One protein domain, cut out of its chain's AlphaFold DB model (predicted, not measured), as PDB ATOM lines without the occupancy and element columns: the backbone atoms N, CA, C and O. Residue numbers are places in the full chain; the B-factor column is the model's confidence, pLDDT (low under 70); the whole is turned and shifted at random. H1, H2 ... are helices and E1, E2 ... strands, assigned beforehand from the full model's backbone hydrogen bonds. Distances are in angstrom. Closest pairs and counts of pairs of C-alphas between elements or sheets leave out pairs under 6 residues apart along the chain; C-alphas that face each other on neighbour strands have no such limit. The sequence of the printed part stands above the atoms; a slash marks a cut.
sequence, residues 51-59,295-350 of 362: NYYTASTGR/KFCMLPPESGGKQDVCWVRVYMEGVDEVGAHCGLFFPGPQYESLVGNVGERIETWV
ATOM      1  N   ASN A  51     -11.593 -36.466 -56.097       94.38
ATOM      2  CA  ASN A  51     -10.613 -35.865 -55.213       94.38
ATOM      3  C   ASN A  51     -10.775 -36.449 -53.818       94.38
ATOM      4  O   ASN A  51     -11.890 -36.627 -53.326       94.38
ATOM      5  N   TYR A  52      -9.652 -36.686 -53.158       95.00
ATOM      6  CA  TYR A  52      -9.610 -37.107 -51.768       95.00
ATOM      7  C   TYR A  52      -8.985 -35.994 -50.941       95.00
ATOM      8  O   TYR A  52      -7.974 -35.411 -51.331       95.00
ATOM      9  N   TYR A  53      -9.587 -35.692 -49.794       94.81
ATOM     10  CA  TYR A  53      -9.052 -34.710 -48.861       94.81
ATOM     11  C   TYR A  53      -9.000 -35.276 -47.453       94.81
ATOM     12  O   TYR A  53      -9.876 -36.036 -47.035       94.81
ATOM     13  N   THR A  54      -7.991 -34.864 -46.696       95.31
ATOM     14  CA  THR A  54      -7.835 -35.283 -45.309       95.31
ATOM     15  C   THR A  54      -8.579 -34.341 -44.366       95.31
ATOM     16  O   THR A  54      -8.532 -33.114 -44.492       95.31
ATOM     17  N   ALA A  55      -9.292 -34.931 -43.413       94.50
ATOM     18  CA  ALA A  55      -9.969 -34.245 -42.325       94.50
ATOM     19  C   ALA A  55      -9.361 -34.722 -41.009       94.50
ATOM     20  O   ALA A  55      -9.497 -35.890 -40.647       94.50
ATOM     21  N   SER A  56      -8.685 -33.815 -40.315       92.94
ATOM     22  CA  SER A  56      -7.907 -34.116 -39.120       92.94
ATOM     23  C   SER A  56      -8.506 -33.480 -37.869       92.94
ATOM     24  O   SER A  56      -9.049 -32.374 -37.911       92.94
ATOM     25  N   THR A  57      -8.380 -34.149 -36.726       88.88
ATOM     26  CA  THR A  57      -8.814 -33.586 -35.433       88.88
ATOM     27  C   THR A  57      -7.808 -32.593 -34.849       88.88
ATOM     28  O   THR A  57      -8.101 -31.904 -33.868       88.88
ATOM     29  N   GLY A  58      -6.600 -32.534 -35.418       84.81
ATOM     30  CA  GLY A  58      -5.444 -31.912 -34.789       84.81
ATOM     31  C   GLY A  58      -4.884 -32.764 -33.648       84.81
ATOM     32  O   GLY A  58      -5.523 -33.697 -33.149       84.81
ATOM     33  N   ARG A  59      -3.677 -32.407 -33.196       81.94
ATOM     34  CA  ARG A  59      -3.035 -33.062 -32.050       81.94
ATOM     35  C   ARG A  59      -3.905 -32.883 -30.799       81.94
ATOM     36  O   ARG A  59      -4.291 -31.744 -30.502       81.94
ATOM     37  N   LYS A 295      -8.618 -29.180 -42.285       92.06
ATOM     38  CA  LYS A 295      -8.328 -29.647 -43.645       92.06
ATOM     39  C   LYS A 295      -7.087 -28.922 -44.165       92.06
ATOM     40  O   LYS A 295      -6.892 -27.757 -43.829       92.06
ATOM     41  N   PHE A 296      -6.260 -29.608 -44.951       91.50
ATOM     42  CA  PHE A 296      -5.046 -29.024 -45.539       91.50
ATOM     43  C   PHE A 296      -5.328 -28.228 -46.819       91.50
ATOM     44  O   PHE A 296      -4.700 -27.205 -47.069       91.50
ATOM     45  N   CYS A 297      -6.279 -28.695 -47.630       89.81
ATOM     46  CA  CYS A 297      -6.643 -28.068 -48.894       89.81
ATOM     47  C   CYS A 297      -7.942 -27.262 -48.783       89.81
ATOM     48  O   CYS A 297      -8.789 -27.504 -47.917       89.81
ATOM     49  N   MET A 298      -8.111 -26.329 -49.718       88.06
ATOM     50  CA  MET A 298      -9.377 -25.636 -49.931       88.06
ATOM     51  C   MET A 298     -10.371 -26.579 -50.601       88.06
ATOM     52  O   MET A 298     -10.004 -27.362 -51.477       88.06
ATOM     53  N   LEU A 299     -11.633 -26.492 -50.192       89.19
ATOM     54  CA  LEU A 299     -12.724 -27.232 -50.810       89.19
ATOM     55  C   LEU A 299     -13.652 -26.268 -51.547       89.19
ATOM     56  O   LEU A 299     -13.820 -25.133 -51.091       89.19
ATOM     57  N   PRO A 300     -14.294 -26.724 -52.635       87.56
ATOM     58  CA  PRO A 300     -15.400 -26.002 -53.237       87.56
ATOM     59  C   PRO A 300     -16.466 -25.645 -52.186       87.56
ATOM     60  O   PRO A 300     -16.701 -26.439 -51.267       87.56
ATOM     61  N   PRO A 301     -17.124 -24.480 -52.307       83.88
ATOM     62  CA  PRO A 301     -18.252 -24.133 -51.457       83.88
ATOM     63  C   PRO A 301     -19.357 -25.186 -51.580       83.88
ATOM     64  O   PRO A 301     -19.606 -25.735 -52.654       83.88
ATOM     65  N   GLU A 302     -20.031 -25.455 -50.466       82.88
ATOM     66  CA  GLU A 302     -21.166 -26.373 -50.436       82.88
ATOM     67  C   GLU A 302     -22.320 -25.793 -51.260       82.88
ATOM     68  O   GLU A 302     -22.777 -24.674 -51.015       82.88
ATOM     69  N   SER A 303     -22.813 -26.560 -52.233       73.44
ATOM     70  CA  SER A 303     -23.986 -26.184 -53.022       73.44
ATOM     71  C   SER A 303     -25.226 -26.789 -52.368       73.44
ATOM     72  O   SER A 303     -25.323 -28.007 -52.208       73.44
ATOM     73  N   GLY A 304     -26.150 -25.945 -51.902       69.12
ATOM     74  CA  GLY A 304     -27.363 -26.402 -51.210       69.12
ATOM     75  C   GLY A 304     -27.097 -27.185 -49.915       69.12
ATOM     76  O   GLY A 304     -27.869 -28.078 -49.572       69.12
ATOM     77  N   GLY A 305     -25.987 -26.897 -49.223       74.94
ATOM     78  CA  GLY A 305     -25.589 -27.577 -47.982       74.94
ATOM     79  C   GLY A 305     -25.058 -29.002 -48.176       74.94
ATOM     80  O   GLY A 305     -24.876 -29.726 -47.200       74.94
ATOM     81  N   LYS A 306     -24.820 -29.426 -49.424       78.94
ATOM     82  CA  LYS A 306     -24.174 -30.702 -49.738       78.94
ATOM     83  C   LYS A 306     -22.756 -30.449 -50.231       78.94
ATOM     84  O   LYS A 306     -22.517 -29.595 -51.087       78.94
ATOM     85  N   GLN A 307     -21.818 -31.214 -49.683       84.00
ATOM     86  CA  GLN A 307     -20.461 -31.267 -50.205       84.00
ATOM     87  C   GLN A 307     -20.477 -31.928 -51.592       84.00
ATOM     88  O   GLN A 307     -21.245 -32.861 -51.830       84.00
ATOM     89  N   ASP A 308     -19.642 -31.431 -52.505       88.69
ATOM     90  CA  ASP A 308     -19.507 -31.993 -53.848       88.69
ATOM     91  C   ASP A 308     -19.137 -33.486 -53.784       88.69
ATOM     92  O   ASP A 308     -18.191 -33.878 -53.100       88.69
ATOM     93  N   VAL A 309     -19.882 -34.311 -54.521       89.31
ATOM     94  CA  VAL A 309     -19.710 -35.771 -54.609       89.31
ATOM     95  C   VAL A 309     -18.343 -36.186 -55.161       89.31
ATOM     96  O   VAL A 309     -17.893 -37.308 -54.914       89.31
ATOM     97  N   CYS A 310     -17.670 -35.280 -55.877       92.31
ATOM     98  CA  CYS A 310     -16.307 -35.469 -56.371       92.31
ATOM     99  C   CYS A 310     -15.234 -35.208 -55.300       92.31
ATOM    100  O   CYS A 310     -14.050 -35.246 -55.624       92.31
ATOM    101  N   TRP A 311     -15.612 -34.948 -54.043       93.19
ATOM    102  CA  TRP A 311     -14.692 -34.795 -52.915       93.19
ATOM    103  C   TRP A 311     -15.005 -35.790 -51.801       93.19
ATOM    104  O   TRP A 311     -15.966 -35.636 -51.049       93.19
ATOM    105  N   VAL A 312     -14.140 -36.787 -51.645       93.50
ATOM    106  CA  VAL A 312     -14.256 -37.814 -50.610       93.50
ATOM    107  C   VAL A 312     -13.396 -37.439 -49.412       93.50
ATOM    108  O   VAL A 312     -12.219 -37.094 -49.529       93.50
ATOM    109  N   ARG A 313     -14.011 -37.509 -48.232       93.31
ATOM    110  CA  ARG A 313     -13.362 -37.227 -46.956       93.31
ATOM    111  C   ARG A 313     -12.597 -38.455 -46.464       93.31
ATOM    112  O   ARG A 313     -13.205 -39.491 -46.227       93.31
ATOM    113  N   VAL A 314     -11.306 -38.289 -46.187       94.81
ATOM    114  CA  VAL A 314     -10.475 -39.264 -45.468       94.81
ATOM    115  C   VAL A 314     -10.211 -38.745 -44.059       94.81
ATOM    116  O   VAL A 314      -9.564 -37.715 -43.868       94.81
ATOM    117  N   TYR A 315     -10.753 -39.420 -43.051       93.12
ATOM    118  CA  TYR A 315     -10.604 -39.002 -41.659       93.12
ATOM    119  C   TYR A 315      -9.292 -39.513 -41.052       93.12
ATOM    120  O   TYR A 315      -8.981 -40.697 -41.158       93.12
ATOM    121  N   MET A 316      -8.540 -38.626 -40.397       92.19
ATOM    122  CA  MET A 316      -7.282 -38.958 -39.722       92.19
ATOM    123  C   MET A 316      -7.267 -38.383 -38.306       92.19
ATOM    124  O   MET A 316      -7.154 -37.173 -38.096       92.19
ATOM    125  N   GLU A 317      -7.386 -39.259 -37.318       90.50
ATOM    126  CA  GLU A 317      -7.434 -38.874 -35.911       90.50
ATOM    127  C   GLU A 317      -6.035 -38.607 -35.337       90.50
ATOM    128  O   GLU A 317      -5.062 -39.284 -35.659       90.50
ATOM    129  N   GLY A 318      -5.928 -37.605 -34.463       87.56
ATOM    130  CA  GLY A 318      -4.733 -37.339 -33.656       87.56
ATOM    131  C   GLY A 318      -3.553 -36.701 -34.396       87.56
ATOM    132  O   GLY A 318      -2.570 -36.317 -33.756       87.56
ATOM    133  N   VAL A 319      -3.656 -36.532 -35.714       90.88
ATOM    134  CA  VAL A 319      -2.648 -35.882 -36.560       90.88
ATOM    135  C   VAL A 319      -3.068 -34.436 -36.847       90.88
ATOM    136  O   VAL A 319      -4.248 -34.092 -36.788       90.88
ATOM    137  N   ASP A 320      -2.100 -33.551 -37.077       92.81
ATOM    138  CA  ASP A 320      -2.384 -32.213 -37.603       92.81
ATOM    139  C   ASP A 320      -2.679 -32.246 -39.110       92.81
ATOM    140  O   ASP A 320      -2.456 -33.243 -39.792       92.81
ATOM    141  N   GLU A 321      -3.216 -31.146 -39.624       93.25
ATOM    142  CA  GLU A 321      -3.630 -30.986 -41.015       93.25
ATOM    143  C   GLU A 321      -2.499 -31.281 -42.016       93.25
ATOM    144  O   GLU A 321      -2.730 -31.929 -43.036       93.25
ATOM    145  N   VAL A 322      -1.266 -30.874 -41.696       93.00
ATOM    146  CA  VAL A 322      -0.084 -31.094 -42.541       93.00
ATOM    147  C   VAL A 322       0.341 -32.558 -42.500       93.00
ATOM    148  O   VAL A 322       0.536 -33.175 -43.542       93.00
ATOM    149  N   GLY A 323       0.444 -33.142 -41.307       92.81
ATOM    150  CA  GLY A 323       0.807 -34.540 -41.120       92.81
ATOM    151  C   GLY A 323      -0.226 -35.494 -41.709       92.81
ATOM    152  O   GLY A 323       0.152 -36.528 -42.247       92.81
ATOM    153  N   ALA A 324      -1.512 -35.139 -41.672       94.50
ATOM    154  CA  ALA A 324      -2.560 -35.914 -42.317       94.50
ATOM    155  C   ALA A 324      -2.392 -35.891 -43.844       94.50
ATOM    156  O   ALA A 324      -2.415 -36.934 -44.483       94.50
ATOM    157  N   HIS A 325      -2.168 -34.714 -44.439       94.38
ATOM    158  CA  HIS A 325      -1.949 -34.592 -45.882       94.38
ATOM    159  C   HIS A 325      -0.679 -35.309 -46.361       94.38
ATOM    160  O   HIS A 325      -0.744 -36.125 -47.277       94.38
ATOM    161  N   CYS A 326       0.463 -35.049 -45.717       92.81
ATOM    162  CA  CYS A 326       1.741 -35.659 -46.090       92.81
ATOM    163  C   CYS A 326       1.809 -37.150 -45.735       92.81
ATOM    164  O   CYS A 326       2.576 -37.890 -46.343       92.81
ATOM    165  N   GLY A 327       1.036 -37.588 -44.739       92.50
ATOM    166  CA  GLY A 327       1.046 -38.954 -44.231       92.50
ATOM    167  C   GLY A 327      -0.039 -39.871 -44.789       92.50
ATOM    168  O   GLY A 327      -0.084 -41.035 -44.404       92.50
ATOM    169  N   LEU A 328      -0.894 -39.378 -45.691       93.38
ATOM    170  CA  LEU A 328      -2.021 -40.129 -46.252       93.38
ATOM    171  C   LEU A 328      -1.599 -41.433 -46.953       93.38
ATOM    172  O   LEU A 328      -2.365 -42.391 -46.989       93.38
ATOM    173  N   PHE A 329      -0.388 -41.461 -47.511       93.88
ATOM    174  CA  PHE A 329       0.130 -42.581 -48.298       93.88
ATOM    175  C   PHE A 329       1.034 -43.533 -47.503       93.88
ATOM    176  O   PHE A 329       1.622 -44.441 -48.087       93.88
ATOM    177  N   PHE A 330       1.169 -43.341 -46.185       92.00
ATOM    178  CA  PHE A 330       1.851 -44.331 -45.354       92.00
ATOM    179  C   PHE A 330       0.954 -45.558 -45.137       92.00
ATOM    180  O   PHE A 330      -0.253 -45.393 -44.942       92.00
ATOM    181  N   PRO A 331       1.523 -46.779 -45.120       91.12
ATOM    182  CA  PRO A 331       0.761 -47.987 -44.834       91.12
ATOM    183  C   PRO A 331       0.020 -47.875 -43.498       91.12
ATOM    184  O   PRO A 331       0.615 -47.574 -42.461       91.12
ATOM    185  N   GLY A 332      -1.288 -48.111 -43.532       89.94
ATOM    186  CA  GLY A 332      -2.160 -48.034 -42.370       89.94
ATOM    187  C   GLY A 332      -3.638 -48.117 -42.756       89.94
ATOM    188  O   GLY A 332      -3.966 -48.089 -43.947       89.94
ATOM    189  N   PRO A 333      -4.550 -48.161 -41.769       90.19
ATOM    190  CA  PRO A 333      -5.977 -48.368 -42.020       90.19
ATOM    191  C   PRO A 333      -6.602 -47.318 -42.949       90.19
ATOM    192  O   PRO A 333      -7.487 -47.633 -43.743       90.19
ATOM    193  N   GLN A 334      -6.141 -46.062 -42.879       90.19
ATOM    194  CA  GLN A 334      -6.664 -45.001 -43.746       90.19
ATOM    195  C   GLN A 334      -6.219 -45.177 -45.202       90.19
ATOM    196  O   GLN A 334      -7.009 -44.924 -46.107       90.19
ATOM    197  N   TYR A 335      -4.983 -45.630 -45.426       93.31
ATOM    198  CA  TYR A 335      -4.456 -45.895 -46.764       93.31
ATOM    199  C   TYR A 335      -5.144 -47.101 -47.409       93.31
ATOM    200  O   TYR A 335      -5.577 -47.013 -48.554       93.31
ATOM    201  N   GLU A 336      -5.326 -48.197 -46.669       94.00
ATOM    202  CA  GLU A 336      -6.042 -49.379 -47.168       94.00
ATOM    203  C   GLU A 336      -7.487 -49.045 -47.550       94.00
ATOM    204  O   GLU A 336      -7.943 -49.393 -48.639       94.00
ATOM    205  N   SER A 337      -8.190 -48.296 -46.693       92.94
ATOM    206  CA  SER A 337      -9.545 -47.825 -46.990       92.94
ATOM    207  C   SER A 337      -9.583 -46.896 -48.207       92.94
ATOM    208  O   SER A 337     -10.484 -47.025 -49.039       92.94
ATOM    209  N   LEU A 338      -8.606 -45.993 -48.344       94.62
ATOM    210  CA  LEU A 338      -8.479 -45.109 -49.502       94.62
ATOM    211  C   LEU A 338      -8.300 -45.913 -50.793       94.62
ATOM    212  O   LEU A 338      -9.058 -45.714 -51.740       94.62
ATOM    213  N   VAL A 339      -7.328 -46.826 -50.831       95.88
ATOM    214  CA  VAL A 339      -7.037 -47.654 -52.010       95.88
ATOM    215  C   VAL A 339      -8.231 -48.538 -52.363       95.88
ATOM    216  O   VAL A 339      -8.601 -48.610 -53.534       95.88
ATOM    217  N   GLY A 340      -8.881 -49.144 -51.366       95.62
ATOM    218  CA  GLY A 340     -10.102 -49.925 -51.568       95.62
ATOM    219  C   GLY A 340     -11.224 -49.097 -52.198       95.62
ATOM    220  O   GLY A 340     -11.805 -49.509 -53.200       95.62
ATOM    221  N   ASN A 341     -11.474 -47.889 -51.681       95.06
ATOM    222  CA  ASN A 341     -12.492 -46.994 -52.232       95.06
ATOM    223  C   ASN A 341     -12.171 -46.532 -53.662       95.06
ATOM    224  O   ASN A 341     -13.073 -46.431 -54.495       95.06
ATOM    225  N   VAL A 342     -10.898 -46.243 -53.952       95.62
ATOM    226  CA  VAL A 342     -10.444 -45.902 -55.308       95.62
ATOM    227  C   VAL A 342     -10.699 -47.074 -56.258       95.62
ATOM    228  O   VAL A 342     -11.267 -46.870 -57.330       95.62
ATOM    229  N   GLY A 343     -10.329 -48.293 -55.852       96.75
ATOM    230  CA  GLY A 343     -10.539 -49.508 -56.639       96.75
ATOM    231  C   GLY A 343     -12.014 -49.756 -56.957       96.75
ATOM    232  O   GLY A 343     -12.372 -49.878 -58.126       96.75
ATOM    233  N   GLU A 344     -12.876 -49.738 -55.939       96.62
ATOM    234  CA  GLU A 344     -14.332 -49.916 -56.082       96.62
ATOM    235  C   GLU A 344     -14.952 -48.876 -57.031       96.62
ATOM    236  O   GLU A 344     -15.803 -49.184 -57.873       96.62
ATOM    237  N   ARG A 345     -14.507 -47.619 -56.929       94.75
ATOM    238  CA  ARG A 345     -15.013 -46.534 -57.773       94.75
ATOM    239  C   ARG A 345     -14.598 -46.704 -59.231       94.75
ATOM    240  O   ARG A 345     -15.436 -46.533 -60.113       94.75
ATOM    241  N   ILE A 346     -13.339 -47.060 -59.486       95.44
ATOM    242  CA  ILE A 346     -12.858 -47.341 -60.845       95.44
ATOM    243  C   ILE A 346     -13.612 -48.536 -61.429       95.44
ATOM    244  O   ILE A 346     -14.077 -48.463 -62.564       95.44
ATOM    245  N   GLU A 347     -13.796 -49.604 -60.653       96.88
ATOM    246  CA  GLU A 347     -14.566 -50.772 -61.081       96.88
ATOM    247  C   GLU A 347     -15.999 -50.384 -61.476       96.88
ATOM    248  O   GLU A 347     -16.493 -50.787 -62.532       96.88
ATOM    249  N   THR A 348     -16.652 -49.552 -60.662       95.88
ATOM    250  CA  THR A 348     -17.992 -49.026 -60.946       95.88
ATOM    251  C   THR A 348     -18.011 -48.229 -62.250       95.88
ATOM    252  O   THR A 348     -18.859 -48.469 -63.107       95.88
ATOM    253  N   TRP A 349     -17.046 -47.330 -62.457       94.38
ATOM    254  CA  TRP A 349     -16.943 -46.542 -63.688       94.38
ATOM    255  C   TRP A 349     -16.729 -47.404 -64.931       94.38
ATOM    256  O   TRP A 349     -17.345 -47.141 -65.959       94.38
ATOM    257  N   VAL A 350     -15.910 -48.453 -64.835       95.25
ATOM    258  CA  VAL A 350     -15.688 -49.401 -65.936       95.25
ATOM    259  C   VAL A 350     -16.972 -50.166 -66.264       95.25
ATOM    260  O   VAL A 350     -17.312 -50.314 -67.437       95.25
TER     261      VAL A 350
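Overview. This is residues 51 to 59 and 295 to 350 of the 362 residues of an uncharacterized protein of Monilinia fructicola (UniProt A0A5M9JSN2). Two parallel strands, E1 and E2, form a short ribbon, with H1 packed mainly on E1 and the long helix H2 running back along E2. A loop, residues 295 to 310, arches away from H2; residues 301 to 306 and 343 to 350 stick out. The printed part has 65 residues, in order E1, E2, H1, H2, mixed in class. It is only just compact, close to loose, with radius of gyration of the C-alphas 12.8 A, and spans 37 by 31 by 14 A.

Along the chain. E1, residues 51 to 56, begins at C-alpha 51 (-10.613, -35.865, -55.213) and is 16.4 A long. E2, residues 311 to 316, is 15.7 A, H1, residues 321 to 327, 9.8 A. H2, residues 333 to 350, is 25.8 A and ends at C-alpha 350 (-15.688, -49.401, -65.936).

Arrangement. E1 and E2 are parallel at 31 degrees; N 55 and O 314 are 2.8 A apart, within hydrogen-bond range. The closest C-alphas of E1 and H1, Ser 56 and Glu 321, are 5.6 A apart; those of E2 and H2, Val 314 and Gln 334, 7.1 A. H1 and H2 are apart. In both helices every O i to N i+4 pair is within hydrogen-bond range.

Size, cuts and confidence. Residues 60 to 294 are not printed; C-alphas 59 and 295 are 13.2 A apart. Residue 304 has pLDDT under 70.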